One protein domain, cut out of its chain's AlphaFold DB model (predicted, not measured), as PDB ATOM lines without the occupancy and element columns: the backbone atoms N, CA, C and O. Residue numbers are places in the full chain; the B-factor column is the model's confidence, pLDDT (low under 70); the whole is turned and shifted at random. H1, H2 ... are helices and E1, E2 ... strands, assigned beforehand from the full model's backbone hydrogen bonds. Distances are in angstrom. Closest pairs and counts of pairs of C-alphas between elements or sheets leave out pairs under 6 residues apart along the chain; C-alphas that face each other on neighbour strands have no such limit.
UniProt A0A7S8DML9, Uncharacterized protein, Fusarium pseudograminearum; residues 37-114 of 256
ATOM      1  N   GLN A  37     -20.724  33.125 -19.668       78.62
ATOM      2  CA  GLN A  37     -21.497  33.848 -18.668       78.62
ATOM      3  C   GLN A  37     -21.291  35.330 -18.918       78.62
ATOM      4  O   GLN A  37     -20.172  35.760 -19.145       78.62
ATOM      5  N   TRP A  38     -22.355  36.114 -18.924       77.06
ATOM      6  CA  TRP A  38     -22.249  37.564 -18.968       77.06
ATOM      7  C   TRP A  38     -22.750  38.119 -17.652       77.06
ATOM      8  O   TRP A  38     -23.951  38.011 -17.378       77.06
ATOM      9  N   PRO A  39     -21.851  38.662 -16.819       79.19
ATOM     10  CA  PRO A  39     -22.279  39.381 -15.643       79.19
ATOM     11  C   PRO A  39     -22.920  40.695 -16.068       79.19
ATOM     12  O   PRO A  39     -22.511  41.338 -17.040       79.19
ATOM     13  N   ARG A  40     -23.885  41.127 -15.270       79.31
ATOM     14  CA  ARG A  40     -24.530  42.422 -15.420       79.31
ATOM     15  C   ARG A  40     -23.544  43.598 -15.413       79.31
ATOM     16  O   ARG A  40     -23.762  44.569 -16.120       79.31
ATOM     17  N   SER A  41     -22.428  43.494 -14.694       76.69
ATOM     18  CA  SER A  41     -21.383  44.526 -14.706       76.69
ATOM     19  C   SER A  41     -20.722  44.694 -16.078       76.69
ATOM     20  O   SER A  41     -20.488  45.814 -16.512       76.69
ATOM     21  N   THR A  42     -20.467  43.600 -16.807       74.12
ATOM     22  CA  THR A  42     -19.953  43.677 -18.185       74.12
ATOM     23  C   THR A  42     -20.967  44.325 -19.108       74.12
ATOM     24  O   THR A  42     -20.595  45.061 -20.007       74.12
ATOM     25  N   ILE A  43     -22.246  44.071 -18.865       73.69
ATOM     26  CA  ILE A  43     -23.340  44.677 -19.606       73.69
ATOM     27  C   ILE A  43     -23.404  46.192 -19.344       73.69
ATOM     28  O   ILE A  43     -23.442  46.975 -20.287       73.69
ATOM     29  N   ALA A  44     -23.322  46.614 -18.082       75.31
ATOM     30  CA  ALA A  44     -23.326  48.022 -17.693       75.31
ATOM     31  C   ALA A  44     -22.185  48.830 -18.339       75.31
ATOM     32  O   ALA A  44     -22.412  49.939 -18.825       75.31
ATOM     33  N   LEU A  45     -20.986  48.241 -18.446       73.12
ATOM     34  CA  LEU A  45     -19.830  48.861 -19.114       73.12
ATOM     35  C   LEU A  45     -20.087  49.209 -20.586       73.12
ATOM     36  O   LEU A  45     -19.415  50.073 -21.139       73.12
ATOM     37  N   VAL A  46     -21.040  48.536 -21.229       70.81
ATOM     38  CA  VAL A  46     -21.331  48.713 -22.653       70.81
ATOM     39  C   VAL A  46     -22.360  49.825 -22.885       70.81
ATOM     40  O   VAL A  46     -22.357  50.440 -23.947       70.81
ATOM     41  N   TRP A  47     -23.263  50.074 -21.930       77.00
ATOM     42  CA  TRP A  47     -24.448  50.928 -22.138       77.00
ATOM     43  C   TRP A  47     -24.347  52.257 -21.390       77.00
ATOM     44  O   TRP A  47     -25.049  53.207 -21.729       77.00
ATOM     45  N   GLY A  48     -23.480  52.315 -20.377       73.94
ATOM     46  CA  GLY A  48     -23.323  53.460 -19.489       73.94
ATOM     47  C   GLY A  48     -24.292  53.450 -18.301       73.94
ATOM     48  O   GLY A  48     -25.275  52.706 -18.262       73.94
ATOM     49  N   GLU A  49     -24.003  54.315 -17.326       77.62
ATOM     50  CA  GLU A  49     -24.701  54.379 -16.031       77.62
ATOM     51  C   GLU A  49     -26.206  54.674 -16.160       77.62
ATOM     52  O   GLU A  49     -27.013  54.133 -15.404       77.62
ATOM     53  N   GLU A  50     -26.613  55.488 -17.141       76.81
ATOM     54  CA  GLU A  50     -28.025  55.840 -17.357       76.81
ATOM     55  C   GLU A  50     -28.877  54.612 -17.703       76.81
ATOM     56  O   GLU A  50     -29.985  54.435 -17.191       76.81
ATOM     57  N   CYS A  51     -28.335  53.729 -18.543       77.12
ATOM     58  CA  CYS A  51     -28.989  52.488 -18.926       77.12
ATOM     59  C   CYS A  51     -28.936  51.443 -17.809       77.12
ATOM     60  O   CYS A  51     -29.896  50.693 -17.634       77.12
ATOM     61  N   GLU A  52     -27.861  51.399 -17.023       81.19
ATOM     62  CA  GLU A  52     -27.767  50.514 -15.858       81.19
ATOM     63  C   GLU A  52     -28.821  50.856 -14.795       81.19
ATOM     64  O   GLU A  52     -29.491  49.957 -14.280       81.19
ATOM     65  N   ALA A  53     -29.013  52.146 -14.507       80.31
ATOM     66  CA  ALA A  53     -30.016  52.611 -13.554       80.31
ATOM     67  C   ALA A  53     -31.444  52.307 -14.036       80.31
ATOM     68  O   ALA A  53     -32.274  51.839 -13.260       80.31
ATOM     69  N   ALA A  54     -31.718  52.513 -15.328       77.00
ATOM     70  CA  ALA A  54     -33.033  52.257 -15.918       77.00
ATOM     71  C   ALA A  54     -33.395  50.764 -16.005       77.00
ATOM     72  O   ALA A  54     -34.569  50.422 -16.119       77.00
ATOM     73  N   THR A  55     -32.404  49.868 -15.965       79.25
ATOM     74  CA  THR A  55     -32.601  48.424 -16.178       79.25
ATOM     75  C   THR A  55     -32.373  47.587 -14.925       79.25
ATOM     76  O   THR A  55     -32.333  46.355 -15.001       79.25
ATOM     77  N   VAL A  56     -32.280  48.238 -13.757       79.06
ATOM     78  CA  VAL A  56     -31.848  47.588 -12.517       79.06
ATOM     79  C   VAL A  56     -32.755  46.463 -12.046       79.06
ATOM     80  O   VAL A  56     -32.244  45.442 -11.592       79.06
ATOM     81  N   ASP A  57     -34.058  46.617 -12.246       78.94
ATOM     82  CA  ASP A  57     -35.067  45.636 -11.846       78.94
ATOM     83  C   ASP A  57     -35.469  44.699 -12.997       78.94
ATOM     84  O   ASP A  57     -36.251  43.767 -12.815       78.94
ATOM     85  N   ILE A  58     -34.941  44.945 -14.200       78.81
ATOM     86  CA  ILE A  58     -35.297  44.224 -15.429       78.81
ATOM     87  C   ILE A  58     -34.244  43.153 -15.735       78.81
ATOM     88  O   ILE A  58     -34.575  42.048 -16.171       78.81
ATOM     89  N   ILE A  59     -32.966  43.471 -15.513       78.25
ATOM     90  CA  ILE A  59     -31.846  42.644 -15.955       78.25
ATOM     91  C   ILE A  59     -31.339  41.716 -14.844       78.25
ATOM     92  O   ILE A  59     -31.015  42.185 -13.751       78.25
ATOM     93  N   PRO A  60     -31.184  40.406 -15.124       82.25
ATOM     94  CA  PRO A  60     -30.595  39.453 -14.193       82.25
ATOM     95  C   PRO A  60     -29.118  39.753 -13.912       82.25
ATOM     96  O   PRO A  60     -28.388  40.256 -14.766       82.25
ATOM     97  N   ASP A  61     -28.645  39.320 -12.745       81.88
ATOM     98  CA  ASP A  61     -27.239  39.408 -12.335       81.88
ATOM     99  C   ASP A  61     -26.301  38.703 -13.321       81.88
ATOM    100  O   ASP A  61     -25.191  39.170 -13.592       81.88
ATOM    101  N   TRP A  62     -26.749  37.561 -13.857       79.19
ATOM    102  CA  TRP A  62     -26.003  36.798 -14.853       79.19
ATOM    103  C   TRP A  62     -26.895  36.296 -15.976       79.19
ATOM    104  O   TRP A  62     -27.875  35.574 -15.754       79.19
ATOM    105  N   TYR A  63     -26.442  36.536 -17.201       74.50
ATOM    106  CA  TYR A  63     -26.887  35.792 -18.367       74.50
ATOM    107  C   TYR A  63     -25.978  34.591 -18.580       74.50
ATOM    108  O   TYR A  63     -24.803  34.714 -18.920       74.50
ATOM    109  N   LYS A  64     -26.528  33.396 -18.383       75.00
ATOM    110  CA  LYS A  64     -25.815  32.140 -18.598       75.00
ATOM    111  C   LYS A  64     -26.212  31.538 -19.936       75.00
ATOM    112  O   LYS A  64     -27.387  31.297 -20.233       75.00
ATOM    113  N   PHE A  65     -25.200  31.248 -20.738       70.94
ATOM    114  CA  PHE A  65     -25.375  30.741 -22.084       70.94
ATOM    115  C   PHE A  65     -26.006  29.340 -22.091       70.94
ATOM    116  O   PHE A  65     -25.493  28.411 -21.462       70.94
ATOM    117  N   GLY A  66     -27.135  29.200 -22.790       55.91
ATOM    118  CA  GLY A  66     -28.081  28.081 -22.651       55.91
ATOM    119  C   GLY A  66     -29.501  28.514 -22.260       55.91
ATOM    120  O   GLY A  66     -30.403  27.684 -22.277       55.91
ATOM    121  N   VAL A  67     -29.703  29.826 -22.047       65.69
ATOM    122  CA  VAL A  67     -31.001  30.505 -21.807       65.69
ATOM    123  C   VAL A  67     -31.406  30.482 -20.329       65.69
ATOM    124  O   VAL A  67     -32.584  30.525 -19.966       65.69
ATOM    125  N   CYS A  68     -30.389  30.447 -19.473       73.94
ATOM    126  CA  CYS A  68     -30.492  30.616 -18.037       73.94
ATOM    127  C   CYS A  68     -30.329  32.090 -17.661       73.94
ATOM    128  O   CYS A  68     -29.342  32.722 -18.044       73.94
ATOM    129  N   ARG A  69     -31.232  32.601 -16.832       76.56
ATOM    130  CA  ARG A  69     -31.088  33.879 -16.128       76.56
ATOM    131  C   ARG A  69     -30.836  33.597 -14.656       76.56
ATOM    132  O   ARG A  69     -31.486  32.707 -14.101       76.56
ATOM    133  N   VAL A  70     -29.887  34.298 -14.046       79.12
ATOM    134  CA  VAL A  70     -29.652  34.245 -12.599       79.12
ATOM    135  C   VAL A  70     -30.028  35.585 -11.991       79.12
ATOM    136  O   VAL A  70     -29.388  36.576 -12.314       79.12
ATOM    137  N   THR A  71     -31.025  35.583 -11.114       80.69
ATOM    138  CA  THR A  71     -31.480  36.759 -10.363       80.69
ATOM    139  C   THR A  71     -31.522  36.372  -8.893       80.69
ATOM    140  O   THR A  71     -32.126  35.347  -8.564       80.69
ATOM    141  N   ASP A  72     -30.830  37.108  -8.027       78.31
ATOM    142  CA  ASP A  72     -30.799  36.872  -6.574       78.31
ATOM    143  C   ASP A  72     -30.439  35.420  -6.202       78.31
ATOM    144  O   ASP A  72     -31.001  34.796  -5.303       78.31
ATOM    145  N   GLY A  73     -29.519  34.815  -6.961       74.12
ATOM    146  CA  GLY A  73     -29.090  33.423  -6.769       74.12
ATOM    147  C   GLY A  73     -30.064  32.350  -7.285       74.12
ATOM    148  O   GLY A  73     -29.701  31.167  -7.341       74.12
ATOM    149  N   HIS A  74     -31.258  32.724  -7.748       78.19
ATOM    150  CA  HIS A  74     -32.210  31.821  -8.395       78.19
ATOM    151  C   HIS A  74     -31.935  31.717  -9.895       78.19
ATOM    152  O   HIS A  74     -31.761  32.717 -10.580       78.19
ATOM    153  N   THR A  75     -31.890  30.490 -10.433       79.81
ATOM    154  CA  THR A  75     -31.658  30.260 -11.871       79.81
ATOM    155  C   THR A  75     -32.927  29.787 -12.573       79.81
ATOM    156  O   THR A  75     -33.414  28.688 -12.290       79.81
ATOM    157  N   SER A  76     -33.419  30.578 -13.526       79.88
ATOM    158  CA  SER A  76     -34.546  30.230 -14.395       79.88
ATOM    159  C   SER A  76     -34.059  29.949 -15.817       79.88
ATOM    160  O   SER A  76     -33.324  30.745 -16.398       79.88
ATOM    161  N   CYS A  77     -34.448  28.807 -16.391       74.25
ATOM    162  CA  CYS A  77     -33.986  28.373 -17.715       74.25
ATOM    163  C   CYS A  77     -35.185  28.184 -18.648       74.25
ATOM    164  O   CYS A  77     -36.152  27.519 -18.272       74.25
ATOM    165  N   LYS A  78     -35.142  28.730 -19.871       66.25
ATOM    166  CA  LYS A  78     -36.193  28.488 -20.880       66.25
ATOM    167  C   LYS A  78     -35.764  27.334 -21.805       66.25
ATOM    168  O   LYS A  78     -34.821  27.471 -22.574       66.25
ATOM    169  N   SER A  79     -36.501  26.218 -21.791       52.34
ATOM    170  CA  SER A  79     -36.106  24.947 -22.441       52.34
ATOM    171  C   SER A  79     -36.145  24.918 -23.981       52.34
ATOM    172  O   SER A  79     -35.821  23.891 -24.574       52.34
ATOM    173  N   LYS A  80     -36.615  25.983 -24.647       47.94
ATOM    174  CA  LYS A  80     -36.977  25.963 -26.082       47.94
ATOM    175  C   LYS A  80     -36.097  26.795 -27.007       47.94
ATOM    176  O   LYS A  80     -36.369  26.839 -28.204       47.94
ATOM    177  N   PHE A  81     -35.069  27.464 -26.505       43.47
ATOM    178  CA  PHE A  81     -34.216  28.231 -27.403       43.47
ATOM    179  C   PHE A  81     -33.226  27.296 -28.109       43.47
ATOM    180  O   PHE A  81     -32.614  26.451 -27.449       43.47
ATOM    181  N   PRO A  82     -33.053  27.407 -29.440       43.47
ATOM    182  CA  PRO A  82     -31.970  26.705 -30.107       43.47
ATOM    183  C   PRO A  82     -30.629  27.142 -29.490       43.47
ATOM    184  O   PRO A  82     -30.569  28.198 -28.855       43.47
ATOM    185  N   PRO A  83     -29.536  26.387 -29.694       49.28
ATOM    186  CA  PRO A  83     -28.187  26.831 -29.352       49.28
ATOM    187  C   PRO A  83     -27.763  27.968 -30.300       49.28
ATOM    188  O   PRO A  83     -26.851  27.831 -31.108       49.28
ATOM    189  N   THR A  84     -28.481  29.085 -30.279       51.50
ATOM    190  CA  THR A  84     -28.090  30.315 -30.945       51.50
ATOM    191  C   THR A  84     -27.235  31.079 -29.957       51.50
ATOM    192  O   THR A  84     -27.721  31.464 -28.893       51.50
ATOM    193  N   PHE A  85     -25.964  31.268 -30.303       57.72
ATOM    194  CA  PHE A  85     -25.062  32.182 -29.613       57.72
ATOM    195  C   PHE A  85     -25.509  33.608 -29.848       57.72
ATOM    196  O   PHE A  85     -24.928  34.280 -30.675       57.72
ATOM    197  N   ASN A  86     -26.621  33.990 -29.220       65.31
ATOM    198  CA  ASN A  86     -27.223  35.299 -29.375       65.31
ATOM    199  C   ASN A  86     -27.706  35.810 -28.022       65.31
ATOM    200  O   ASN A  86     -28.858  35.616 -27.620       65.31
ATOM    201  N   LEU A  87     -26.764  36.370 -27.276       69.56
ATOM    202  CA  LEU A  87     -27.009  36.845 -25.925       69.56
ATOM    203  C   LEU A  87     -27.675  38.221 -25.947       69.56
ATOM    204  O   LEU A  87     -28.578  38.474 -25.156       69.56
ATOM    205  N   ALA A  88     -27.322  39.053 -26.921       72.69
ATOM    206  CA  ALA A  88     -27.985  40.325 -27.162       72.69
ATOM    207  C   ALA A  88     -29.486  40.166 -27.442       72.69
ATOM    208  O   ALA A  88     -30.279  40.894 -26.861       72.69
ATOM    209  N   GLN A  89     -29.919  39.154 -28.201       74.38
ATOM    210  CA  GLN A  89     -31.353  38.858 -28.345       74.38
ATOM    211  C   GLN A  89     -32.027  38.483 -27.023       74.38
ATOM    212  O   GLN A  89     -33.205  38.783 -26.834       74.38
ATOM    213  N   ALA A  90     -31.321  37.806 -26.111       74.44
ATOM    214  CA  ALA A  90     -31.879  37.468 -24.804       74.44
ATOM    215  C   ALA A  90     -32.089  38.720 -23.946       74.44
ATOM    216  O   ALA A  90     -33.098  38.796 -23.246       74.44
ATOM    217  N   VAL A  91     -31.169  39.679 -24.047       76.38
ATOM    218  CA  VAL A  91     -31.254  40.983 -23.390       76.38
ATOM    219  C   VAL A  91     -32.349  41.848 -24.017       76.38
ATOM    220  O   VAL A  91     -33.221  42.324 -23.300       76.38
ATOM    221  N   LEU A  92     -32.363  41.996 -25.345       77.75
ATOM    222  CA  LEU A  92     -33.389  42.752 -26.075       77.75
ATOM    223  C   LEU A  92     -34.792  42.245 -25.742       77.75
ATOM    224  O   LEU A  92     -35.685  43.040 -25.480       77.75
ATOM    225  N   LYS A  93     -34.963  40.922 -25.645       77.06
ATOM    226  CA  LYS A  93     -36.235  40.325 -25.240       77.06
ATOM    227  C   LYS A  93     -36.658  40.714 -23.822       77.06
ATOM    228  O   LYS A  93     -37.840  40.948 -23.603       77.06
ATOM    229  N   ASP A  94     -35.729  40.760 -22.870       75.88
ATOM    230  CA  ASP A  94     -36.051  41.176 -21.499       75.88
ATOM    231  C   ASP A  94     -36.394  42.677 -21.445       75.88
ATOM    232  O   ASP A  94     -37.296  43.074 -20.715       75.88
ATOM    233  N   LEU A  95     -35.753  43.499 -22.284       78.50
ATOM    234  CA  LEU A  95     -36.084  44.919 -22.448       78.50
ATOM    235  C   LEU A  95     -37.410  45.147 -23.202       78.50
ATOM    236  O   LEU A  95     -38.041  46.187 -23.040       78.50
ATOM    237  N   ASP A  96     -37.840  44.224 -24.060       79.50
ATOM    238  CA  ASP A  96     -39.144  44.276 -24.741       79.50
ATOM    239  C   ASP A  96     -40.306  43.878 -23.824       79.50
ATOM    240  O   ASP A  96     -41.434  44.312 -24.043       79.50
ATOM    241  N   GLU A  97     -40.042  43.064 -22.800       77.62
ATOM    242  CA  GLU A  97     -41.029  42.684 -21.781       77.62
ATOM    243  C   GLU A  97     -41.240  43.804 -20.728       77.62
ATOM    244  O   GLU A  97     -42.208  43.747 -19.968       77.62
ATOM    245  N   ALA A  98     -40.383  44.834 -20.705       75.88
ATOM    246  CA  ALA A  98     -40.469  45.986 -19.803       75.88
ATOM    247  C   ALA A  98     -41.237  47.183 -20.404       75.88
ATOM    248  O   ALA A  98     -41.363  47.325 -21.621       75.88
ATOM    249  N   GLU A  99     -41.742  48.073 -19.542       74.44
ATOM    250  CA  GLU A  99     -42.471  49.274 -19.968       74.44
ATOM    251  C   GLU A  99     -41.545  50.233 -20.739       74.44
ATOM    252  O   GLU A  99     -40.462  50.599 -20.274       74.44
ATOM    253  N   SER A 100     -41.952  50.617 -21.952       70.38
ATOM    254  CA  SER A 100     -41.114  51.395 -22.864       70.38
ATOM    255  C   SER A 100     -40.929  52.829 -22.370       70.38
ATOM    256  O   SER A 100     -41.883  53.609 -22.338       70.38
ATOM    257  N   THR A 101     -39.690  53.199 -22.056       75.69
ATOM    258  CA  THR A 101     -39.276  54.586 -21.805       75.69
ATOM    259  C   THR A 101     -38.290  55.042 -22.881       75.69
ATOM    260  O   THR A 101     -37.610  54.215 -23.490       75.69
ATOM    261  N   GLU A 102     -38.175  56.354 -23.114       76.88
ATOM    262  CA  GLU A 102     -37.226  56.913 -24.097       76.88
ATOM    263  C   GLU A 102     -35.776  56.478 -23.804       76.88
ATOM    264  O   GLU A 102     -34.992  56.203 -24.713       76.88
ATOM    265  N   THR A 103     -35.424  56.352 -22.520       76.25
ATOM    266  CA  THR A 103     -34.123  55.836 -22.079       76.25
ATOM    267  C   THR A 103     -33.949  54.366 -22.465       76.25
ATOM    268  O   THR A 103     -32.906  53.997 -22.995       76.25
ATOM    269  N   LEU A 104     -34.980  53.533 -22.282       78.38
ATOM    270  CA  LEU A 104     -34.938  52.109 -22.625       78.38
ATOM    271  C   LEU A 104     -34.750  51.881 -24.134       78.38
ATOM    272  O   LEU A 104     -34.020  50.973 -24.527       78.38
ATOM    273  N   GLU A 105     -35.366  52.708 -24.983       79.69
ATOM    274  CA  GLU A 105     -35.175  52.637 -26.438       79.69
ATOM    275  C   GLU A 105     -33.733  52.965 -26.846       79.69
ATOM    276  O   GLU A 105     -33.150  52.241 -27.658       79.69
ATOM    277  N   LYS A 106     -33.109  53.973 -26.220       78.75
ATOM    278  CA  LYS A 106     -31.681  54.281 -26.423       78.75
ATOM    279  C   LYS A 106     -30.785  53.113 -25.998       78.75
ATOM    280  O   LYS A 106     -29.839  52.779 -26.711       78.75
ATOM    281  N   CYS A 107     -31.112  52.443 -24.892       77.56
ATOM    282  CA  CYS A 107     -30.382  51.254 -24.446       77.56
ATOM    283  C   CYS A 107     -30.524  50.083 -25.435       77.56
ATOM    284  O   CYS A 107     -29.540  49.403 -25.725       77.56
ATOM    285  N   LYS A 108     -31.719  49.864 -26.008       78.75
ATOM    286  CA  LYS A 108     -31.942  48.838 -27.045       78.75
ATOM    287  C   LYS A 108     -31.096  49.105 -28.289       78.75
ATOM    288  O   LYS A 108     -30.447  48.192 -28.795       78.75
ATOM    289  N   GLU A 109     -31.057  50.351 -28.753       76.44
ATOM    290  CA  GLU A 109     -30.297  50.733 -29.948       76.44
ATOM    291  C   GLU A 109     -28.778  50.565 -29.756       76.44
ATOM    292  O   GLU A 109     -28.080  50.143 -30.683       76.44
ATOM    293  N   ALA A 110     -28.264  50.826 -28.548       74.44
ATOM    294  CA  ALA A 110     -26.857  50.605 -28.199       74.44
ATOM    295  C   ALA A 110     -26.458  49.116 -28.230       74.44
ATOM    296  O   ALA A 110     -25.328  48.780 -28.590       74.44
ATOM    297  N   ILE A 111     -27.389  48.219 -27.894       73.81
ATOM    298  CA  ILE A 111     -27.177  46.766 -27.893       73.81
ATOM    299  C   ILE A 111     -27.307  46.188 -29.304       73.81
ATOM    300  O   ILE A 111     -26.512  45.329 -29.675       73.81
ATOM    301  N   ASP A 112     -28.274  46.643 -30.098       72.44
ATOM    302  CA  ASP A 112     -28.582  46.048 -31.407       72.44
ATOM    303  C   ASP A 112     -27.575  46.450 -32.507       72.44
ATOM    304  O   ASP A 112     -27.232  45.650 -33.375       72.44
ATOM    305  N   LYS A 113     -27.026  47.674 -32.465       67.62
ATOM    306  CA  LYS A 113     -26.191  48.217 -33.558       67.62
ATOM    307  C   LYS A 113     -24.828  47.549 -33.809       67.62
ATOM    308  O   LYS A 113     -24.453  47.457 -34.980       67.62
ATOM    309  N   PRO A 114     -24.028  47.153 -32.800       63.41
ATOM    310  CA  PRO A 114     -22.645  46.744 -33.051       63.41
ATOM    311  C   PRO A 114     -22.455  45.246 -33.346       63.41
ATOM    312  O   PRO A 114     -21.324  44.848 -33.636       63.41
TER     313      PRO A 114
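AT A GLANCE: This is residues 37 to 114 of the 256 residues of an uncharacterized protein of Fusarium pseudograminearum (UniProt A0A7S8DML9). A small sheet of four strands, E1 to E4, makes one end of the domain, and a cluster of helices makes the other: H3 and H4 form a helical hairpin, with H2 packed on H4 and H1 running from the sheet's edge strand E1 towards them. The 78 printed residues run E1, H1, H2, E2, E3, E4, H3, H4, in the mixed class of helices and strands. The sheet's order is E1, E2, E3, E4, all antiparallel. The whole is compact, with a radius of gyration of the C-alphas of 12.0 A and spans of 32 by 26 by 22 A.

IN THESE COORDINATES: E1, residues 37 to 39, begins with C-alpha 37 at (-21.497, 33.848, -18.668). H1 is residues 40 to 47, 10.8 A, and H2 residues 49 to 54. E2 is residues 62 to 64, E3 68 to 71 and E4 74 to 77. H3, residues 87 to 96, spans 14.3 A; H4, residues 102 to 112, spans 15.7 A, ending with C-alpha 112 at (-28.582, 46.048, -31.407).

HOW THE PARTS SIT: N 38 and O 63 of E1 and E2 are 2.8 A apart, within hydrogen-bond range. E2, E3 and E4 form a meander, each strand the antiparallel neighbour of the one before, with N 64 to O 68 at 2.9 A and N 69 to O 76 at 2.8 A. H1 only grazes the sheet, with residues 40 to 43. H3 is on the sheet, at a height of 8.9 A. H3 and H4 touch, with C-alphas 92 and 108 closest at 6.3 A, at a shallow tilt of 19 degrees, opposite ways. H2 touches H4, C-alphas 51 and 107 closest at 5.8 A. H1 and H4 only just touch, with 3 pairs of C-alphas within 8 A, C-alphas 47 and 107 closest at 6.4 A. H2, H3 and H4 have every O i to N i+4 pair within range, H1 2 of 4.

THE WHOLE: The C-alphas of Glu 49 and Lys 80 are farthest apart, at 32.5 A. The printed part has no cut and no long link. Its mean pLDDT is 73.3, with residues 66 to 67, 78 to 87 and 113 to 114 under 70.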